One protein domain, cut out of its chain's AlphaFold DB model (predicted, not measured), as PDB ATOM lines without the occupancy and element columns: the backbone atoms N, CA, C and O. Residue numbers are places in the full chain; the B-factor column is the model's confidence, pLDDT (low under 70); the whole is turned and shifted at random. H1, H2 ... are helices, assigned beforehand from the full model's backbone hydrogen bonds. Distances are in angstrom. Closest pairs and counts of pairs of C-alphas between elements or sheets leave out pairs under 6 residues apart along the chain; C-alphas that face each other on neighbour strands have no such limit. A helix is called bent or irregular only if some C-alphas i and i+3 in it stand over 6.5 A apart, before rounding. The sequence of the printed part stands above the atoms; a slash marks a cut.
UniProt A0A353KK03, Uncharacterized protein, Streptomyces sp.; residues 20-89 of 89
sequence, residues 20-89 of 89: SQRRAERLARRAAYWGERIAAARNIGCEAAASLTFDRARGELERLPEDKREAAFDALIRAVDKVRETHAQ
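This is residues 20 to 89 of the 89 residues of an uncharacterized protein of Streptomyces sp. (UniProt A0A353KK03). What shape appears, going along from the first printed residue? Three helices make an open zigzag: H1 runs one way, H2 folds back in the middle, and H3 turns back again. H1 and H3 splay away from opposite ends of H2, and residues 20 to 33 of H1 and residues 77 to 89, of which 77 to 87 belong to H3, stick out. What is printed? There are 70 residues with three named helices, in the order H1, H2, H3, and no named strand: the class is all helix. The whole is loose, with a radius of gyration of the C-alphas of 14.1 A and spans of 34 by 28 by 23 A.

Where is the first helix? H1, residues 20 to 44, begins with C-alpha 20 at (-3.032, -28.822, -7.980) and is 36.7 A long from first to last C-alpha. What follows? H2, residues 46 to 62, is 24.5 A long. H3, residues 66 to 87, is 32.4 A long, ends with C-alpha 87 at (-19.562, -30.357, 20.784), and is irregular: C-alphas 67 and 70 are 7.1 A apart.

How does H1 stand to H2? They touch, H1 with residues 38 to 42 alone, the closest C-alphas being those of Ala 41 and Ala 49, 4.7 A apart. This helical hairpin has a tilt of 37 degrees, only just steep, opposite ways. And H3? H2 and H3, also a helical hairpin, touch at a shallow tilt of 27 degrees, opposite ways, with the C-alphas of Leu 61 and Arg 69 closest at 5.9 A; H1 and H3 are apart. What do the backbones show? Each O i to N i+4 pair is within hydrogen-bond range in H2, against 20 of 21 in H1 and 16 of 18 in H3.

How far does it reach? The two C-alphas farthest apart, those of Arg 22 and Gln 89, are 37.7 A apart. Is it continuous and confident? The printed part has no cut, and both links are tight. The mean pLDDT of the printed part is 92.8, with residue 89 alone under 70.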
ATOM      1  N   SER A  20      -2.305 -28.329  -9.156       90.00
ATOM      2  CA  SER A  20      -3.032 -28.822  -7.980       90.00
ATOM      3  C   SER A  20      -2.332 -28.445  -6.674       90.00
ATOM      4  O   SER A  20      -2.975 -27.892  -5.786       90.00
ATOM      5  N   GLN A  21      -1.012 -28.640  -6.592       91.94
ATOM      6  CA  GLN A  21      -0.204 -28.256  -5.428       91.94
ATOM      7  C   GLN A  21      -0.314 -26.754  -5.153       91.94
ATOM      8  O   GLN A  21      -0.603 -26.341  -4.036       91.94
ATOM      9  N   ARG A  22      -0.194 -25.918  -6.191       90.88
ATOM     10  CA  ARG A  22      -0.330 -24.458  -6.045       90.88
ATOM     11  C   ARG A  22      -1.729 -24.036  -5.589       90.88
ATOM     12  O   ARG A  22      -1.860 -23.071  -4.836       90.88
ATOM     13  N   ARG A  23      -2.778 -24.719  -6.062       93.19
ATOM     14  CA  ARG A  23      -4.164 -24.479  -5.622       93.19
ATOM     15  C   ARG A  23      -4.340 -24.855  -4.152       93.19
ATOM     16  O   ARG A  23      -4.873 -24.040  -3.403       93.19
ATOM     17  N   ALA A  24      -3.833 -26.013  -3.735       92.38
ATOM     18  CA  ALA A  24      -3.861 -26.447  -2.341       92.38
ATOM     19  C   ALA A  24      -3.113 -25.465  -1.421       92.38
ATOM     20  O   ALA A  24      -3.680 -25.001  -0.440       92.38
ATOM     21  N   GLU A  25      -1.900 -25.037  -1.789       94.06
ATOM     22  CA  GLU A  25      -1.130 -24.033  -1.034       94.06
ATOM     23  C   GLU A  25      -1.858 -22.688  -0.920       94.06
ATOM     24  O   GLU A  25      -1.764 -21.992   0.091       94.06
ATOM     25  N   ARG A  26      -2.586 -22.277  -1.966       95.19
ATOM     26  CA  ARG A  26      -3.397 -21.054  -1.923       95.19
ATOM     27  C   ARG A  26      -4.560 -21.194  -0.941       95.19
ATOM     28  O   ARG A  26      -4.815 -20.260  -0.185       95.19
ATOM     29  N   LEU A  27      -5.245 -22.335  -0.952       91.94
ATOM     30  CA  LEU A  27      -6.330 -22.616  -0.011       91.94
ATOM     31  C   LEU A  27      -5.809 -22.685   1.427       91.94
ATOM     32  O   LEU A  27      -6.394 -22.049   2.297       91.94
ATOM     33  N   ALA A  28      -4.673 -23.347   1.654       93.25
ATOM     34  CA  ALA A  28      -4.028 -23.430   2.961       93.25
ATOM     35  C   ALA A  28      -3.644 -22.045   3.500       93.25
ATOM     36  O   ALA A  28      -3.983 -21.712   4.632       93.25
ATOM     37  N   ARG A  29      -3.031 -21.187   2.671       96.00
ATOM     38  CA  ARG A  29      -2.715 -19.801   3.061       96.00
ATOM     39  C   ARG A  29      -3.958 -18.994   3.416       96.00
ATOM     40  O   ARG A  29      -3.950 -18.258   4.395       96.00
ATOM     41  N   ARG A  30      -5.037 -19.141   2.640       92.38
ATOM     42  CA  ARG A  30      -6.312 -18.481   2.947       92.38
ATOM     43  C   ARG A  30      -6.896 -19.006   4.259       92.38
ATOM     44  O   ARG A  30      -7.388 -18.209   5.045       92.38
ATOM     45  N   ALA A  31      -6.838 -20.312   4.508       90.94
ATOM     46  CA  ALA A  31      -7.303 -20.902   5.759       90.94
ATOM     47  C   ALA A  31      -6.508 -20.373   6.963       90.94
ATOM     48  O   ALA A  31      -7.125 -19.911   7.917       90.94
ATOM     49  N   ALA A  32      -5.174 -20.351   6.875       95.25
ATOM     50  CA  ALA A  32      -4.296 -19.830   7.921       95.25
ATOM     51  C   ALA A  32      -4.590 -18.356   8.240       95.25
ATOM     52  O   ALA A  32      -4.889 -18.028   9.384       95.25
ATOM     53  N   TYR A  33      -4.632 -17.500   7.210       95.50
ATOM     54  CA  TYR A  33      -4.941 -16.072   7.353       95.50
ATOM     55  C   TYR A  33      -6.229 -15.826   8.143       95.50
ATOM     56  O   TYR A  33      -6.297 -14.982   9.035       95.50
ATOM     57  N   TRP A  34      -7.284 -16.567   7.818       93.38
ATOM     58  CA  TRP A  34      -8.550 -16.397   8.511       93.38
ATOM     59  C   TRP A  34      -8.582 -17.060   9.885       93.38
ATOM     60  O   TRP A  34      -9.274 -16.552  10.764       93.38
ATOM     61  N   GLY A  35      -7.842 -18.152  10.085       93.25
ATOM     62  CA  GLY A  35      -7.663 -18.765  11.399       93.25
ATOM     63  C   GLY A  35      -7.052 -17.781  12.395       93.25
ATOM     64  O   GLY A  35      -7.593 -17.607  13.483       93.25
ATOM     65  N   GLU A  36      -6.008 -17.060  11.983       96.62
ATOM     66  CA  GLU A  36      -5.384 -16.002  12.789       96.62
ATOM     67  C   GLU A  36      -6.372 -14.880  13.125       96.62
ATOM     68  O   GLU A  36      -6.473 -14.462  14.276       96.62
ATOM     69  N   ARG A  37      -7.169 -14.427  12.150       96.12
ATOM     70  CA  ARG A  37      -8.176 -13.379  12.385       96.12
ATOM     71  C   ARG A  37      -9.282 -13.813  13.341       96.12
ATOM     72  O   ARG A  37      -9.702 -13.019  14.176       96.12
ATOM     73  N   ILE A  38      -9.757 -15.052  13.225       94.62
ATOM     74  CA  ILE A  38     -10.773 -15.599  14.133       94.62
ATOM     75  C   ILE A  38     -10.184 -15.767  15.537       94.62
ATOM     76  O   ILE A  38     -10.853 -15.443  16.513       94.62
ATOM     77  N   ALA A  39      -8.930 -16.211  15.657       94.94
ATOM     78  CA  ALA A  39      -8.236 -16.285  16.941       94.94
ATOM     79  C   ALA A  39      -8.070 -14.895  17.581       94.94
ATOM     80  O   ALA A  39      -8.363 -14.726  18.761       94.94
ATOM     81  N   ALA A  40      -7.698 -13.880  16.799       95.88
ATOM     82  CA  ALA A  40      -7.631 -12.502  17.277       95.88
ATOM     83  C   ALA A  40      -9.007 -11.979  17.724       95.88
ATOM     84  O   ALA A  40      -9.115 -11.362  18.780       95.88
ATOM     85  N   ALA A  41     -10.072 -12.271  16.970       95.50
ATOM     86  CA  ALA A  41     -11.437 -11.910  17.352       95.50
ATOM     87  C   ALA A  41     -11.890 -12.621  18.639       95.50
ATOM     88  O   ALA A  41     -12.558 -12.010  19.466       95.50
ATOM     89  N   ARG A  42     -11.473 -13.876  18.860       94.50
ATOM     90  CA  ARG A  42     -11.741 -14.607  20.112       94.50
ATOM     91  C   ARG A  42     -11.140 -13.926  21.338       94.50
ATOM     92  O   ARG A  42     -11.765 -13.978  22.390       94.50
ATOM     93  N   ASN A  43      -9.985 -13.271  21.201       96.25
ATOM     94  CA  ASN A  43      -9.383 -12.506  22.300       96.25
ATOM     95  C   ASN A  43     -10.230 -11.287  22.703       96.25
ATOM     96  O   ASN A  43     -10.131 -10.833  23.836       96.25
ATOM     97  N   ILE A  44     -11.053 -10.760  21.788       95.12
ATOM     98  CA  ILE A  44     -12.032  -9.702  22.075       95.12
ATOM     99  C   ILE A  44     -13.282 -10.318  22.714       95.12
ATOM    100  O   ILE A  44     -13.797  -9.803  23.701       95.12
ATOM    101  N   GLY A  45     -13.760 -11.435  22.161       95.50
ATOM    102  CA  GLY A  45     -14.853 -12.217  22.725       95.50
ATOM    103  C   GLY A  45     -15.377 -13.287  21.766       95.50
ATOM    104  O   GLY A  45     -15.177 -13.229  20.550       95.50
ATOM    105  N   CYS A  46     -16.097 -14.270  22.311       92.38
ATOM    106  CA  CYS A  46     -16.699 -15.343  21.514       92.38
ATOM    107  C   CYS A  46     -17.700 -14.812  20.475       92.38
ATOM    108  O   CYS A  46     -17.733 -15.306  19.349       92.38
ATOM    109  N   GLU A  47     -18.463 -13.774  20.822       94.94
ATOM    110  CA  GLU A  47     -19.421 -13.119  19.924       94.94
ATOM    111  C   GLU A  47     -18.725 -12.448  18.736       94.94
ATOM    112  O   GLU A  47     -19.156 -12.611  17.596       94.94
ATOM    113  N   ALA A  48     -17.596 -11.771  18.972       94.50
ATOM    114  CA  ALA A  48     -16.801 -11.152  17.915       94.50
ATOM    115  C   ALA A  48     -16.249 -12.202  16.935       94.50
ATOM    116  O   ALA A  48     -16.280 -12.011  15.718       94.50
ATOM    117  N   ALA A  49     -15.789 -13.346  17.449       94.69
ATOM    118  CA  ALA A  49     -15.343 -14.459  16.616       94.69
ATOM    119  C   ALA A  49     -16.487 -15.084  15.798       94.69
ATOM    120  O   ALA A  49     -16.296 -15.407  14.620       94.69
ATOM    121  N   ALA A  50     -17.670 -15.236  16.399       92.62
ATOM    122  CA  ALA A  50     -18.859 -15.736  15.718       92.62
ATOM    123  C   ALA A  50     -19.307 -14.773  14.609       92.62
ATOM    124  O   ALA A  50     -19.446 -15.192  13.459       92.62
ATOM    125  N   SER A  51     -19.437 -13.482  14.922       94.75
ATOM    126  CA  SER A  51     -19.802 -12.429  13.968       94.75
ATOM    127  C   SER A  51     -18.856 -12.407  12.766       94.75
ATOM    128  O   SER A  51     -19.312 -12.535  11.631       94.75
ATOM    129  N   LEU A  52     -17.538 -12.393  13.001       95.62
ATOM    130  CA  LEU A  52     -16.542 -12.421  11.926       95.62
ATOM    131  C   LEU A  52     -16.665 -13.670  11.038       95.62
ATOM    132  O   LEU A  52     -16.468 -13.604   9.821       95.62
ATOM    133  N   THR A  53     -16.971 -14.819  11.642       93.06
ATOM    134  CA  THR A  53     -17.139 -16.084  10.917       93.06
ATOM    135  C   THR A  53     -18.371 -16.038  10.012       93.06
ATOM    136  O   THR A  53     -18.275 -16.409   8.839       93.06
ATOM    137  N   PHE A  54     -19.502 -15.537  10.515       92.56
ATOM    138  CA  PHE A  54     -20.738 -15.424   9.739       92.56
ATOM    139  C   PHE A  54     -20.663 -14.354   8.649       92.56
ATOM    140  O   PHE A  54     -21.085 -14.619   7.524       92.56
ATOM    141  N   ASP A  55     -20.052 -13.196   8.916       94.81
ATOM    142  CA  ASP A  55     -19.842 -12.164   7.892       94.81
ATOM    143  C   ASP A  55     -18.992 -12.677   6.735       94.81
ATOM    144  O   ASP A  55     -19.282 -12.431   5.561       94.81
ATOM    145  N   ARG A  56     -17.957 -13.459   7.052       93.25
ATOM    146  CA  ARG A  56     -17.163 -14.119   6.023       93.25
ATOM    147  C   ARG A  56     -18.001 -15.114   5.224       93.25
ATOM    148  O   ARG A  56     -17.907 -15.108   3.999       93.25
ATOM    149  N   ALA A  57     -18.770 -15.976   5.891       92.69
ATOM    150  CA  ALA A  57     -19.599 -16.974   5.219       92.69
ATOM    151  C   ALA A  57     -20.612 -16.309   4.274       92.69
ATOM    152  O   ALA A  57     -20.701 -16.693   3.108       92.69
ATOM    153  N   ARG A  58     -21.272 -15.241   4.733       93.81
ATOM    154  CA  ARG A  58     -22.154 -14.401   3.915       93.81
ATOM    155  C   ARG A  58     -21.433 -13.846   2.688       93.81
ATOM    156  O   ARG A  58     -21.912 -14.021   1.573       93.81
ATOM    157  N   GLY A  59     -20.245 -13.269   2.868       93.69
ATOM    158  CA  GLY A  59     -19.456 -12.738   1.756       93.69
ATOM    159  C   GLY A  59     -19.001 -13.797   0.740       93.69
ATOM    160  O   GLY A  59     -18.775 -13.465  -0.422       93.69
ATOM    161  N   GLU A  60     -18.847 -15.067   1.132       92.00
ATOM    162  CA  GLU A  60     -18.617 -16.152   0.165       92.00
ATOM    163  C   GLU A  60     -19.907 -16.566  -0.553       92.00
ATOM    164  O   GLU A  60     -19.860 -16.797  -1.760       92.00
ATOM    165  N   LEU A  61     -21.047 -16.618   0.146       94.12
ATOM    166  CA  LEU A  61     -22.351 -16.931  -0.451       94.12
ATOM    167  C   LEU A  61     -22.769 -15.881  -1.488       94.12
ATOM    168  O   LEU A  61     -23.188 -16.234  -2.586       94.12
ATOM    169  N   GLU A  62     -22.584 -14.595  -1.189       94.50
ATOM    170  CA  GLU A  62     -22.921 -13.490  -2.098       94.50
ATOM    171  C   GLU A  62     -22.125 -13.545  -3.417       94.50
ATOM    172  O   GLU A  62     -22.623 -13.126  -4.464       94.50
ATOM    173  N   ARG A  63     -20.910 -14.114  -3.402       94.00
ATOM    174  CA  ARG A  63     -20.076 -14.295  -4.607       94.00
ATOM    175  C   ARG A  63     -20.521 -15.449  -5.496       94.00
ATOM    176  O   ARG A  63     -20.037 -15.552  -6.625       94.00
ATOM    177  N   LEU A  64     -21.367 -16.344  -4.996       94.56
ATOM    178  CA  LEU A  64     -21.868 -17.453  -5.790       94.56
ATOM    179  C   LEU A  64     -22.956 -16.972  -6.762       94.56
ATOM    180  O   LEU A  64     -23.725 -16.065  -6.421       94.56
ATOM    181  N   PRO A  65     -23.048 -17.603  -7.947       95.19
ATOM    182  CA  PRO A  65     -24.219 -17.509  -8.812       95.19
ATOM    183  C   PRO A  65     -25.509 -17.816  -8.044       95.19
ATOM    184  O   PRO A  65     -25.503 -18.671  -7.157       95.19
ATOM    185  N   GLU A  66     -26.593 -17.117  -8.376       92.81
ATOM    186  CA  GLU A  66     -27.869 -17.177  -7.649       92.81
ATOM    187  C   GLU A  66     -28.430 -18.601  -7.542       92.81
ATOM    188  O   GLU A  66     -28.803 -19.028  -6.452       92.81
ATOM    189  N   ASP A  67     -28.330 -19.379  -8.623       93.25
ATOM    190  CA  ASP A  67     -28.741 -20.786  -8.719       93.25
ATOM    191  C   ASP A  67     -27.992 -21.724  -7.758       93.25
ATOM    192  O   ASP A  67     -28.420 -22.850  -7.514       93.25
ATOM    193  N   LYS A  68     -26.862 -21.276  -7.198       94.12
ATOM    194  CA  LYS A  68     -26.027 -22.060  -6.275       94.12
ATOM    195  C   LYS A  68     -26.079 -21.559  -4.840       94.12
ATOM    196  O   LYS A  68     -25.524 -22.221  -3.962       94.12
ATOM    197  N   ARG A  69     -26.696 -20.400  -4.590       94.38
ATOM    198  CA  ARG A  69     -26.709 -19.778  -3.258       94.38
ATOM    199  C   ARG A  69     -27.498 -20.605  -2.256       94.38
ATOM    200  O   ARG A  69     -26.996 -20.832  -1.162       94.38
ATOM    201  N   GLU A  70     -28.673 -21.089  -2.646       93.88
ATOM    202  CA  GLU A  70     -29.551 -21.882  -1.777       93.88
ATOM    203  C   GLU A  70     -28.874 -23.190  -1.339       93.88
ATOM    204  O   GLU A  70     -28.672 -23.418  -0.150       93.88
ATOM    205  N   ALA A  71     -28.370 -23.977  -2.293       94.31
ATOM    206  CA  ALA A  71     -27.652 -25.215  -1.987       94.31
ATOM    207  C   ALA A  71     -26.393 -24.985  -1.121       94.31
ATOM    208  O   ALA A  71     -26.052 -25.808  -0.268       94.31
ATOM    209  N   ALA A  72     -25.683 -23.872  -1.327       93.81
ATOM    210  CA  ALA A  72     -24.527 -23.515  -0.508       93.81
ATOM    211  C   ALA A  72     -24.921 -23.075   0.911       93.81
ATOM    212  O   ALA A  72     -24.197 -23.367   1.865       93.81
ATOM    213  N   PHE A  73     -26.062 -22.400   1.061       94.50
ATOM    214  CA  PHE A  73     -26.619 -22.025   2.356       94.50
ATOM    215  C   PHE A  73     -27.050 -23.262   3.155       94.50
ATOM    216  O   PHE A  73     -26.655 -23.405   4.312       94.50
ATOM    217  N   ASP A  74     -27.728 -24.217   2.518       95.94
ATOM    218  CA  ASP A  74     -28.086 -25.497   3.142       95.94
ATOM    219  C   ASP A  74     -26.855 -26.280   3.608       95.94
ATOM    220  O   ASP A  74     -26.828 -26.841   4.708       95.94
ATOM    221  N   ALA A  75     -25.799 -26.306   2.790       95.06
ATOM    222  CA  ALA A  75     -24.540 -26.944   3.158       95.06
ATOM    223  C   ALA A  75     -23.887 -26.270   4.379       95.06
ATOM    224  O   ALA A  75     -23.323 -26.960   5.233       95.06
ATOM    225  N   LEU A  76     -23.984 -24.940   4.484       93.88
ATOM    226  CA  LEU A  76     -23.493 -24.190   5.637       93.88
ATOM    227  C   LEU A  76     -24.283 -24.528   6.909       93.88
ATOM    228  O   LEU A  76     -23.659 -24.778   7.939       93.88
ATOM    229  N   ILE A  77     -25.618 -24.589   6.840       95.12
ATOM    230  CA  ILE A  77     -26.465 -24.976   7.981       95.12
ATOM    231  C   ILE A  77     -26.072 -26.366   8.483       95.12
ATOM    232  O   ILE A  77     -25.738 -26.526   9.655       95.12
ATOM    233  N   ARG A  78     -26.001 -27.353   7.581       95.50
ATOM    234  CA  ARG A  78     -25.611 -28.729   7.936       95.50
ATOM    235  C   ARG A  78     -24.234 -28.793   8.593       95.50
ATOM    236  O   ARG A  78     -24.025 -29.584   9.507       95.50
ATOM    237  N   ALA A  79     -23.287 -27.972   8.137       92.25
ATOM    238  CA  ALA A  79     -21.963 -27.902   8.745       92.25
ATOM    239  C   ALA A  79     -22.015 -27.334  10.172       92.25
ATOM    240  O   ALA A  79     -21.353 -27.869  11.061       92.25
ATOM    241  N   VAL A  80     -22.812 -26.287  10.411       91.31
ATOM    242  CA  VAL A  80     -23.006 -25.708  11.750       91.31
ATOM    243  C   VAL A  80     -23.680 -26.710  12.681       91.31
ATOM    244  O   VAL A  80     -23.192 -26.920  13.791       91.31
ATOM    245  N   ASP A  81     -24.742 -27.372  12.230       94.69
ATOM    246  CA  ASP A  81     -25.423 -28.400  13.019       94.69
ATOM    247  C   ASP A  81     -24.476 -29.547  13.359       94.69
ATOM    248  O   ASP A  81     -24.405 -29.962  14.514       94.69
ATOM    249  N   LYS A  82     -23.635 -29.975  12.409       94.50
ATOM    250  CA  LYS A  82     -22.644 -31.017  12.680       94.50
ATOM    251  C   LYS A  82     -21.628 -30.611  13.749       94.50
ATOM    252  O   LYS A  82     -21.245 -31.431  14.586       94.50
ATOM    253  N   VAL A  83     -21.181 -29.356  13.731       89.25
ATOM    254  CA  VAL A  83     -20.302 -28.808  14.775       89.25
ATOM    255  C   VAL A  83     -21.027 -28.806  16.122       89.25
ATOM    256  O   VAL A  83     -20.453 -29.256  17.110       89.25
ATOM    257  N   ARG A  84     -22.294 -28.373  16.166       89.88
ATOM    258  CA  ARG A  84     -23.102 -28.386  17.396       89.88
ATOM    259  C   ARG A  84     -23.254 -29.797  17.953       89.88
ATOM    260  O   ARG A  84     -22.984 -29.990  19.127       89.88
ATOM    261  N   GLU A  85     -23.609 -30.774  17.121       93.31
ATOM    262  CA  GLU A  85     -23.701 -32.186  17.516       93.31
ATOM    263  C   GLU A  85     -22.387 -32.714  18.098       93.31
ATOM    264  O   GLU A  85     -22.392 -33.408  19.107       93.31
ATOM    265  N   THR A  86     -21.260 -32.371  17.470       93.19
ATOM    266  CA  THR A  86     -19.934 -32.863  17.875       93.19
ATOM    267  C   THR A  86     -19.468 -32.262  19.204       93.19
ATOM    268  O   THR A  86     -18.687 -32.885  19.911       93.19
ATOM    269  N   HIS A  87     -19.932 -31.059  19.549       83.69
ATOM    270  CA  HIS A  87     -19.562 -30.357  20.784       83.69
ATOM    271  C   HIS A  87     -20.657 -30.368  21.865       83.69
ATOM    272  O   HIS A  87     -20.451 -29.803  22.935       83.69
ATOM    273  N   ALA A  88     -21.820 -30.964  21.589       74.31
ATOM    274  CA  ALA A  88     -22.880 -31.205  22.569       74.31
ATOM    275  C   ALA A  88     -22.719 -32.550  23.310       74.31
ATOM    276  O   ALA A  88     -23.515 -32.843  24.202       74.31
ATOM    277  N   GLN A  89     -21.725 -33.355  22.915       52.97
ATOM    278  CA  GLN A  89     -21.267 -34.581  23.580       52.97
ATOM    279  C   GLN A  89     -20.133 -34.266  24.554       52.97
ATOM    280  O   GLN A  89     -20.094 -34.925  25.616       52.97
TER     281      GLN A  89